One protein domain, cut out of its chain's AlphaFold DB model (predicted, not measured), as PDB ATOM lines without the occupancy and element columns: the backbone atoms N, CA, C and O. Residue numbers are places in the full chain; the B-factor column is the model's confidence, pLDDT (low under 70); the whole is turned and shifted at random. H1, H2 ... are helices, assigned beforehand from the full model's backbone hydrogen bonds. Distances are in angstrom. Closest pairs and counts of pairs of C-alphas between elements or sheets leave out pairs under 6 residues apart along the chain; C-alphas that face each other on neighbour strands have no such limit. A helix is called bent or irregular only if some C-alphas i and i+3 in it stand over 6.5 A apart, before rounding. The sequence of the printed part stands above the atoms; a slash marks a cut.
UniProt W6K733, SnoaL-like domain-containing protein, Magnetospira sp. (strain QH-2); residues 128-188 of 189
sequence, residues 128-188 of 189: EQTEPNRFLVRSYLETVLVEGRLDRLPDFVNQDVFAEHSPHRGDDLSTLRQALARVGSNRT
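AT A GLANCE: This is residues 128 to 188 of the 189 residues of the protein "SnoaL-like domain-containing protein" of Magnetospira sp. (strain QH-2) (UniProt W6K733). Look first for one long helix, H1, whose first residues, 128 to 135, stick out as a free arm, while its later part meets the short helix H2, which folds back along it. A third helix, H3, slants past H2 and comes near the last residues of H1, and a long loop, residues 156 to 172, swings out between H2 and H3. The printed part has 61 residues, with three named helices in the order H1, H2, H3 and no named strand, and its class is all helix. It is only just compact, close to loose, with a radius of gyration of the C-alphas of 12.4 A, and the C-alphas span 37 by 25 by 19 A.

HOW THE PARTS SIT: Start from H1, residues 128 to 146, and go to its residues 140 to 144, which alone touch H2, residues 150 to 155. The closest C-alphas of the two are those of Val 144 and Leu 150, 5.5 A apart. H1 and H2 form a helical hairpin, with a shallow tilt of 15 degrees, opposite ways. From H2 go on to H3, residues 173 to 187, which touches H2 with residues 177 to 181 alone. Their closest C-alphas are those of Leu 150 and Arg 177, 6.4 A apart. H2 and H3 form a second helical hairpin, with a steep tilt of 41 degrees, opposite ways. H1 and H3 are close but not clearly touching, the closest C-alphas being those of Leu 145 and Leu 180, 7.5 A apart. Their lines stand at a steep tilt of 54 degrees, the same way. In H3 every O i to N i+4 pair is within hydrogen-bond range; in H1 14 of 15 are, and in H2 0 of 2, beside 2 of 3 O i to N i+3 pairs.

IN THESE COORDINATES: Find C-alpha 128 at (123.028, 14.821, 38.114); from there H1 runs 27.7 A to C-alpha 146. H1 is irregular, with C-alphas 128 and 131 7.6 A apart, and H2 is irregular too, with C-alphas 151 and 154 7.4 A apart. Find H2 from C-alpha 150 at (95.513, 8.278, 44.707) to C-alpha 155. H3 runs 21.8 A from C-alpha 173 to C-alpha 187 at (86.232, 17.461, 36.850).

THE WHOLE: The two C-alphas farthest apart are those of Glu 128 and Thr 188, 39.8 A. Without residues 128 to 135, which stand free, the body spans 30 by 25 by 16 A. The link from H1 to H2 is tight, with 3 residues, and the link from H2 to H3 is long, with 17. The printed part has no cut. The mean pLDDT of the printed part is 91.2, and residues 184 to 188 of this predicted model are under 70.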
ATOM      1  N   GLU A 128     122.964  16.051  38.901       97.25
ATOM      2  CA  GLU A 128     123.028  14.821  38.114       97.25
ATOM      3  C   GLU A 128     121.700  14.044  38.096       97.25
ATOM      4  O   GLU A 128     121.453  13.267  37.173       97.25
ATOM      5  N   GLN A 129     120.813  14.296  39.063       97.38
ATOM      6  CA  GLN A 129     119.506  13.654  39.193       97.38
ATOM      7  C   GLN A 129     118.388  14.401  38.454       97.38
ATOM      8  O   GLN A 129     117.237  13.967  38.526       97.38
ATOM      9  N   THR A 130     118.674  15.484  37.718       96.38
ATOM     10  CA  THR A 130     117.636  16.280  37.031       96.38
ATOM     11  C   THR A 130     116.748  15.429  36.118       96.38
ATOM     12  O   THR A 130     115.524  15.488  36.237       96.38
ATOM     13  N   GLU A 131     117.322  14.590  35.249       97.75
ATOM     14  CA  GLU A 131     116.529  13.748  34.337       97.75
ATOM     15  C   GLU A 131     115.761  12.623  35.058       97.75
ATOM     16  O   GLU A 131     114.554  12.489  34.820       97.75
ATOM     17  N   PRO A 132     116.376  11.849  35.980       98.06
ATOM     18  CA  PRO A 132     115.635  10.911  36.825       98.06
ATOM     19  C   PRO A 132     114.474  11.559  37.593       98.06
ATOM     20  O   PRO A 132     113.357  11.035  37.586       98.06
ATOM     21  N   ASN A 133     114.700  12.727  38.204       96.94
ATOM     22  CA  ASN A 133     113.676  13.452  38.956       96.94
ATOM     23  C   ASN A 133     112.560  13.953  38.037       96.94
ATOM     24  O   ASN A 133     111.385  13.844  38.385       96.94
ATOM     25  N   ARG A 134     112.892  14.438  36.834       96.81
ATOM     26  CA  ARG A 134     111.892  14.851  35.843       96.81
ATOM     27  C   ARG A 134     110.994  13.685  35.437       96.81
ATOM     28  O   ARG A 134     109.776  13.855  35.357       96.81
ATOM     29  N   PHE A 135     111.570  12.506  35.211       98.12
ATOM     30  CA  PHE A 135     110.799  11.299  34.917       98.12
ATOM     31  C   PHE A 135     109.881  10.907  36.085       98.12
ATOM     32  O   PHE A 135     108.700  10.622  35.867       98.12
ATOM     33  N   LEU A 136     110.391  10.945  37.321       98.19
ATOM     34  CA  LEU A 136     109.617  10.634  38.523       98.19
ATOM     35  C   LEU A 136     108.440  11.604  38.715       98.19
ATOM     36  O   LEU A 136     107.307  11.166  38.909       98.19
ATOM     37  N   VAL A 137     108.685  12.913  38.596       97.12
ATOM     38  CA  VAL A 137     107.651  13.953  38.717       97.12
ATOM     39  C   VAL A 137     106.609  13.820  37.608       97.12
ATOM     40  O   VAL A 137     105.415  13.893  37.891       97.12
ATOM     41  N   ARG A 138     107.013  13.565  36.357       98.12
ATOM     42  CA  ARG A 138     106.063  13.319  35.260       98.12
ATOM     43  C   ARG A 138     105.179  12.104  35.547       98.12
ATOM     44  O   ARG A 138     103.960  12.206  35.443       98.12
ATOM     45  N   SER A 139     105.788  11.002  35.977       98.44
ATOM     46  CA  SER A 139     105.073   9.769  36.322       98.44
ATOM     47  C   SER A 139     104.069   9.990  37.458       98.44
ATOM     48  O   SER A 139     102.956   9.467  37.397       98.44
ATOM     49  N   TYR A 140     104.427  10.806  38.458       97.62
ATOM     50  CA  TYR A 140     103.519  11.246  39.519       97.62
ATOM     51  C   TYR A 140     102.328  12.034  38.960       97.62
ATOM     52  O   TYR A 140     101.182  11.705  39.265       97.62
ATOM     53  N   LEU A 141     102.578  13.055  38.131       96.62
ATOM     54  CA  LEU A 141     101.520  13.892  37.556       96.62
ATOM     55  C   LEU A 141     100.531  13.050  36.738       96.62
ATOM     56  O   LEU A 141      99.321  13.169  36.927       96.62
ATOM     57  N   GLU A 142     101.037  12.169  35.878       97.00
ATOM     58  CA  GLU A 142     100.217  11.276  35.057       97.00
ATOM     59  C   GLU A 142      99.427  10.289  35.929       97.00
ATOM     60  O   GLU A 142      98.197  10.263  35.890       97.00
ATOM     61  N   THR A 143     100.110   9.537  36.794       97.06
ATOM     62  CA  THR A 143      99.489   8.478  37.606       97.06
ATOM     63  C   THR A 143      98.483   9.023  38.622       97.06
ATOM     64  O   THR A 143      97.413   8.445  38.817       97.06
ATOM     65  N   VAL A 144      98.818  10.117  39.304       95.94
ATOM     66  CA  VAL A 144      98.032  10.614  40.441       95.94
ATOM     67  C   VAL A 144      97.055  11.705  40.012       95.94
ATOM     68  O   VAL A 144      95.893  11.654  40.410       95.94
ATOM     69  N   LEU A 145      97.485  12.689  39.214       93.50
ATOM     70  CA  LEU A 145      96.655  13.863  38.901       93.50
ATOM     71  C   LEU A 145      95.823  13.712  37.624       93.50
ATOM     72  O   LEU A 145      94.760  14.332  37.527       93.50
ATOM     73  N   VAL A 146      96.299  12.935  36.647       93.25
ATOM     74  CA  VAL A 146      95.568  12.677  35.396       93.25
ATOM     75  C   VAL A 146      94.714  11.418  35.527       93.25
ATOM     76  O   VAL A 146      93.503  11.490  35.345       93.25
ATOM     77  N   GLU A 147      95.314  10.288  35.898       94.69
ATOM     78  CA  GLU A 147      94.610   9.003  36.024       94.69
ATOM     79  C   GLU A 147      93.848   8.847  37.351       94.69
ATOM     80  O   GLU A 147      93.012   7.955  37.486       94.69
ATOM     81  N   GLY A 148      94.121   9.700  38.345       94.00
ATOM     82  CA  GLY A 148      93.402   9.700  39.621       94.00
ATOM     83  C   GLY A 148      93.752   8.541  40.563       94.00
ATOM     84  O   GLY A 148      92.995   8.282  41.502       94.00
ATOM     85  N   ARG A 149      94.879   7.838  40.361       95.69
ATOM     86  CA  ARG A 149      95.306   6.705  41.206       95.69
ATOM     87  C   ARG A 149      95.929   7.181  42.521       95.69
ATOM     88  O   ARG A 149      97.137   7.118  42.733       95.69
ATOM     89  N   LEU A 150      95.093   7.704  43.419       94.94
ATOM     90  CA  LEU A 150      95.513   8.278  44.707       94.94
ATOM     91  C   LEU A 150      96.086   7.249  45.701       94.94
ATOM     92  O   LEU A 150      96.756   7.616  46.672       94.94
ATOM     93  N   ASP A 151      95.807   5.966  45.492       94.44
ATOM     94  CA  ASP A 151      96.405   4.844  46.218       94.44
ATOM     95  C   ASP A 151      97.908   4.711  45.933       94.44
ATOM     96  O   ASP A 151      98.647   4.293  46.820       94.44
ATOM     97  N   ARG A 152      98.367   5.171  44.760       96.19
ATOM     98  CA  ARG A 152      99.775   5.157  44.325       96.19
ATOM     99  C   ARG A 152     100.605   6.332  44.851       96.19
ATOM    100  O   ARG A 152     101.796   6.398  44.578       96.19
ATOM    101  N   LEU A 153     100.017   7.257  45.618       95.12
ATOM    102  CA  LEU A 153     100.741   8.384  46.234       95.12
ATOM    103  C   LEU A 153     102.044   7.982  46.967       95.12
ATOM    104  O   LEU A 153     103.044   8.675  46.772       95.12
ATOM    105  N   PRO A 154     102.079   6.888  47.762       95.62
ATOM    106  CA  PRO A 154     103.289   6.472  48.479       95.62
ATOM    107  C   PRO A 154     104.463   6.053  47.583       95.62
ATOM    108  O   PRO A 154     105.586   5.988  48.071       95.62
ATOM    109  N   ASP A 155     104.240   5.799  46.290       96.38
ATOM    110  CA  ASP A 155     105.326   5.486  45.350       96.38
ATOM    111  C   ASP A 155     106.168   6.720  45.002       96.38
ATOM    112  O   ASP A 155     107.301   6.596  44.543       96.38
ATOM    113  N   PHE A 156     105.597   7.914  45.185       96.62
ATOM    114  CA  PHE A 156     106.195   9.184  44.771       96.62
ATOM    115  C   PHE A 156     106.515  10.100  45.949       96.62
ATOM    116  O   PHE A 156     107.382  10.965  45.838       96.62
ATOM    117  N   VAL A 157     105.806   9.941  47.069       95.44
ATOM    118  CA  VAL A 157     105.927  10.817  48.233       95.44
ATOM    119  C   VAL A 157     106.250   9.995  49.468       95.44
ATOM    120  O   VAL A 157     105.447   9.179  49.921       95.44
ATOM    121  N   ASN A 158     107.418  10.258  50.047       95.50
ATOM    122  CA  ASN A 158     107.807   9.691  51.327       95.50
ATOM    123  C   ASN A 158     107.171  10.501  52.473       95.50
ATOM    124  O   ASN A 158     107.549  11.651  52.694       95.50
ATOM    125  N   GLN A 159     106.230   9.890  53.201       93.81
ATOM    126  CA  GLN A 159     105.517  10.497  54.335       93.81
ATOM    127  C   GLN A 159     106.453  11.024  55.430       93.81
ATOM    128  O   GLN A 159     106.140  12.037  56.051       93.81
ATOM    129  N   ASP A 160     107.588  10.368  55.669       94.81
ATOM    130  CA  ASP A 160     108.478  10.711  56.784       94.81
ATOM    131  C   ASP A 160     109.213  12.039  56.561       94.81
ATOM    132  O   ASP A 160     109.675  12.672  57.510       94.81
ATOM    133  N   VAL A 161     109.324  12.467  55.300       94.38
ATOM    134  CA  VAL A 161     110.043  13.683  54.890       94.38
ATOM    135  C   VAL A 161     109.189  14.620  54.034       94.38
ATOM    136  O   VAL A 161     109.706  15.589  53.475       94.38
ATOM    137  N   PHE A 162     107.887  14.349  53.911       95.06
ATOM    138  CA  PHE A 162     106.977  15.191  53.146       95.06
ATOM    139  C   PHE A 162     106.818  16.560  53.817       95.06
ATOM    140  O   PHE A 162     106.584  16.660  55.020       95.06
ATOM    141  N   ALA A 163     106.940  17.619  53.018       95.00
ATOM    142  CA  ALA A 163     106.765  18.996  53.449       95.00
ATOM    143  C   ALA A 163     105.703  19.667  52.575       95.00
ATOM    144  O   ALA A 163     105.889  19.838  51.370       95.00
ATOM    145  N   GLU A 164     104.584  20.051  53.183       95.19
ATOM    146  CA  GLU A 164     103.507  20.771  52.507       95.19
ATOM    147  C   GLU A 164     103.620  22.264  52.817       95.19
ATOM    148  O   GLU A 164     103.678  22.666  53.974       95.19
ATOM    149  N   HIS A 165     103.624  23.104  51.785       95.50
ATOM    150  CA  HIS A 165     103.744  24.562  51.935       95.50
ATOM    151  C   HIS A 165     102.415  25.294  51.708       95.50
ATOM    152  O   HIS A 165     102.322  26.515  51.850       95.50
ATOM    153  N   SER A 166     101.354  24.563  51.366       93.94
ATOM    154  CA  SER A 166     100.031  25.150  51.210       93.94
ATOM    155  C   SER A 166      99.481  25.601  52.567       93.94
ATOM    156  O   SER A 166      99.424  24.792  53.496       93.94
ATOM    157  N   PRO A 167      98.973  26.841  52.685       95.00
ATOM    158  CA  PRO A 167      98.559  27.422  53.967       95.00
ATOM    159  C   PRO A 167      97.521  26.627  54.764       95.00
ATOM    160  O   PRO A 167      97.388  26.793  55.973       95.00
ATOM    161  N   HIS A 168      96.738  25.793  54.083       93.56
ATOM    162  CA  HIS A 168      95.573  25.119  54.651       93.56
ATOM    163  C   HIS A 168      95.764  23.605  54.815       93.56
ATOM    164  O   HIS A 168      94.793  22.902  55.087       93.56
ATOM    165  N   ARG A 169      96.982  23.083  54.614       93.69
ATOM    166  CA  ARG A 169      97.289  21.649  54.719       93.69
ATOM    167  C   ARG A 169      98.576  21.430  55.501       93.69
ATOM    168  O   ARG A 169      99.460  22.270  55.436       93.69
ATOM    169  N   GLY A 170      98.639  20.338  56.254       94.56
ATOM    170  CA  GLY A 170      99.843  19.919  56.971       94.56
ATOM    171  C   GLY A 170     100.584  18.798  56.240       94.56
ATOM    172  O   GLY A 170     100.128  18.308  55.211       94.56
ATOM    173  N   ASP A 171     101.684  18.353  56.833       95.69
ATOM    174  CA  ASP A 171     102.610  17.326  56.326       95.69
ATOM    175  C   ASP A 171     102.045  15.887  56.371       95.69
ATOM    176  O   ASP A 171     102.752  14.912  56.128       95.69
ATOM    177  N   ASP A 172     100.763  15.709  56.688       93.94
ATOM    178  CA  ASP A 172     100.112  14.400  56.617       93.94
ATOM    179  C   ASP A 172      99.626  14.134  55.184       93.94
ATOM    180  O   ASP A 172      98.726  14.819  54.681       93.94
ATOM    181  N   LEU A 173     100.174  13.104  54.529       92.06
ATOM    182  CA  LEU A 173      99.804  12.677  53.176       92.06
ATOM    183  C   LEU A 173      98.321  12.301  53.069       92.06
ATOM    184  O   LEU A 173      97.740  12.394  51.984       92.06
ATOM    185  N   SER A 174      97.664  11.938  54.177       92.19
ATOM    186  CA  SER A 174      96.215  11.739  54.207       92.19
ATOM    187  C   SER A 174      95.459  13.026  53.841       92.19
ATOM    188  O   SER A 174      94.455  12.971  53.122       92.19
ATOM    189  N   THR A 175      95.970  14.193  54.247       91.75
ATOM    190  CA  THR A 175      95.383  15.501  53.928       91.75
ATOM    191  C   THR A 175      95.610  15.878  52.466       91.75
ATOM    192  O   THR A 175      94.688  16.383  51.817       91.75
ATOM    193  N   LEU A 176      96.783  15.549  51.907       91.94
ATOM    194  CA  LEU A 176      97.054  15.706  50.477       91.94
ATOM    195  C   LEU A 176      96.108  14.829  49.650       91.94
ATOM    196  O   LEU A 176      95.445  15.323  48.738       91.94
ATOM    197  N   ARG A 177      95.968  13.547  50.012       92.94
ATOM    198  CA  ARG A 177      95.060  12.608  49.338       92.94
ATOM    199  C   ARG A 177      93.623  13.133  49.306       92.94
ATOM    200  O   ARG A 177      92.983  13.106  48.257       92.94
ATOM    201  N   GLN A 178      93.119  13.637  50.434       92.12
ATOM    202  CA  GLN A 178      91.773  14.216  50.515       92.12
ATOM    203  C   GLN A 178      91.614  15.455  49.626       92.12
ATOM    204  O   GLN A 178      90.573  15.623  48.988       92.12
ATOM    205  N   ALA A 179      92.630  16.318  49.565       89.69
ATOM    206  CA  ALA A 179      92.601  17.505  48.718       89.69
ATOM    207  C   ALA A 179      92.549  17.139  47.228       89.69
ATOM    208  O   ALA A 179      91.720  17.678  46.494       89.69
ATOM    209  N   LEU A 180      93.368  16.175  46.800       90.94
ATOM    210  CA  LEU A 180      93.395  15.703  45.414       90.94
ATOM    211  C   LEU A 180      92.079  15.024  45.005       90.94
ATOM    212  O   LEU A 180      91.578  15.266  43.906       90.94
ATOM    213  N   ALA A 181      91.457  14.257  45.907       89.88
ATOM    214  CA  ALA A 181      90.157  13.631  45.656       89.88
ATOM    215  C   ALA A 181      89.045  14.656  45.349       89.88
ATOM    216  O   ALA A 181      88.223  14.432  44.461       89.88
ATOM    217  N   ARG A 182      89.041  15.808  46.039       81.12
ATOM    218  CA  ARG A 182      88.057  16.888  45.815       81.12
ATOM    219  C   ARG A 182      88.211  17.548  44.444       81.12
ATOM    220  O   ARG A 182      87.216  17.927  43.827       81.12
ATOM    221  N   VAL A 183      89.444  17.676  43.955       73.31
ATOM    222  CA  VAL A 183      89.717  18.210  42.611       73.31
ATOM    223  C   VAL A 183      89.218  17.239  41.540       73.31
ATOM    224  O   VAL A 183      88.576  17.672  40.585       73.31
ATOM    225  N   GLY A 184      89.434  15.932  41.729       62.44
ATOM    226  CA  GLY A 184      88.928  14.891  40.829       62.44
ATOM    227  C   GLY A 184      87.401  14.903  40.698       62.44
ATOM    228  O   GLY A 184      86.886  14.890  39.584       62.44
ATOM    229  N   SER A 185      86.668  15.038  41.812       59.88
ATOM    230  CA  SER A 185      85.196  15.082  41.786       59.88
ATOM    231  C   SER A 185      84.610  16.298  41.057       59.88
ATOM    232  O   SER A 185      83.508  16.210  40.516       59.88
ATOM    233  N   ASN A 186      85.342  17.417  41.016       53.44
ATOM    234  CA  ASN A 186      84.918  18.633  40.315       53.44
ATOM    235  C   ASN A 186      85.182  18.591  38.801       53.44
ATOM    236  O   ASN A 186      84.641  19.429  38.092       53.44
ATOM    237  N   ARG A 187      85.986  17.643  38.296       51.56
ATOM    238  CA  ARG A 187      86.232  17.461  36.850       51.56
ATOM    239  C   ARG A 187      85.184  16.582  36.155       51.56
ATOM    240  O   ARG A 187      85.134  16.552  34.934       51.56
ATOM    241  N   THR A 188      84.368  15.861  36.924       46.81
ATOM    242  CA  THR A 188      83.305  14.960  36.435       46.81
ATOM    243  C   THR A 188      81.897  15.573  36.461       46.81
ATOM    244  O   THR A 188      80.921  14.850  36.263       46.81
TER     245      THR A 188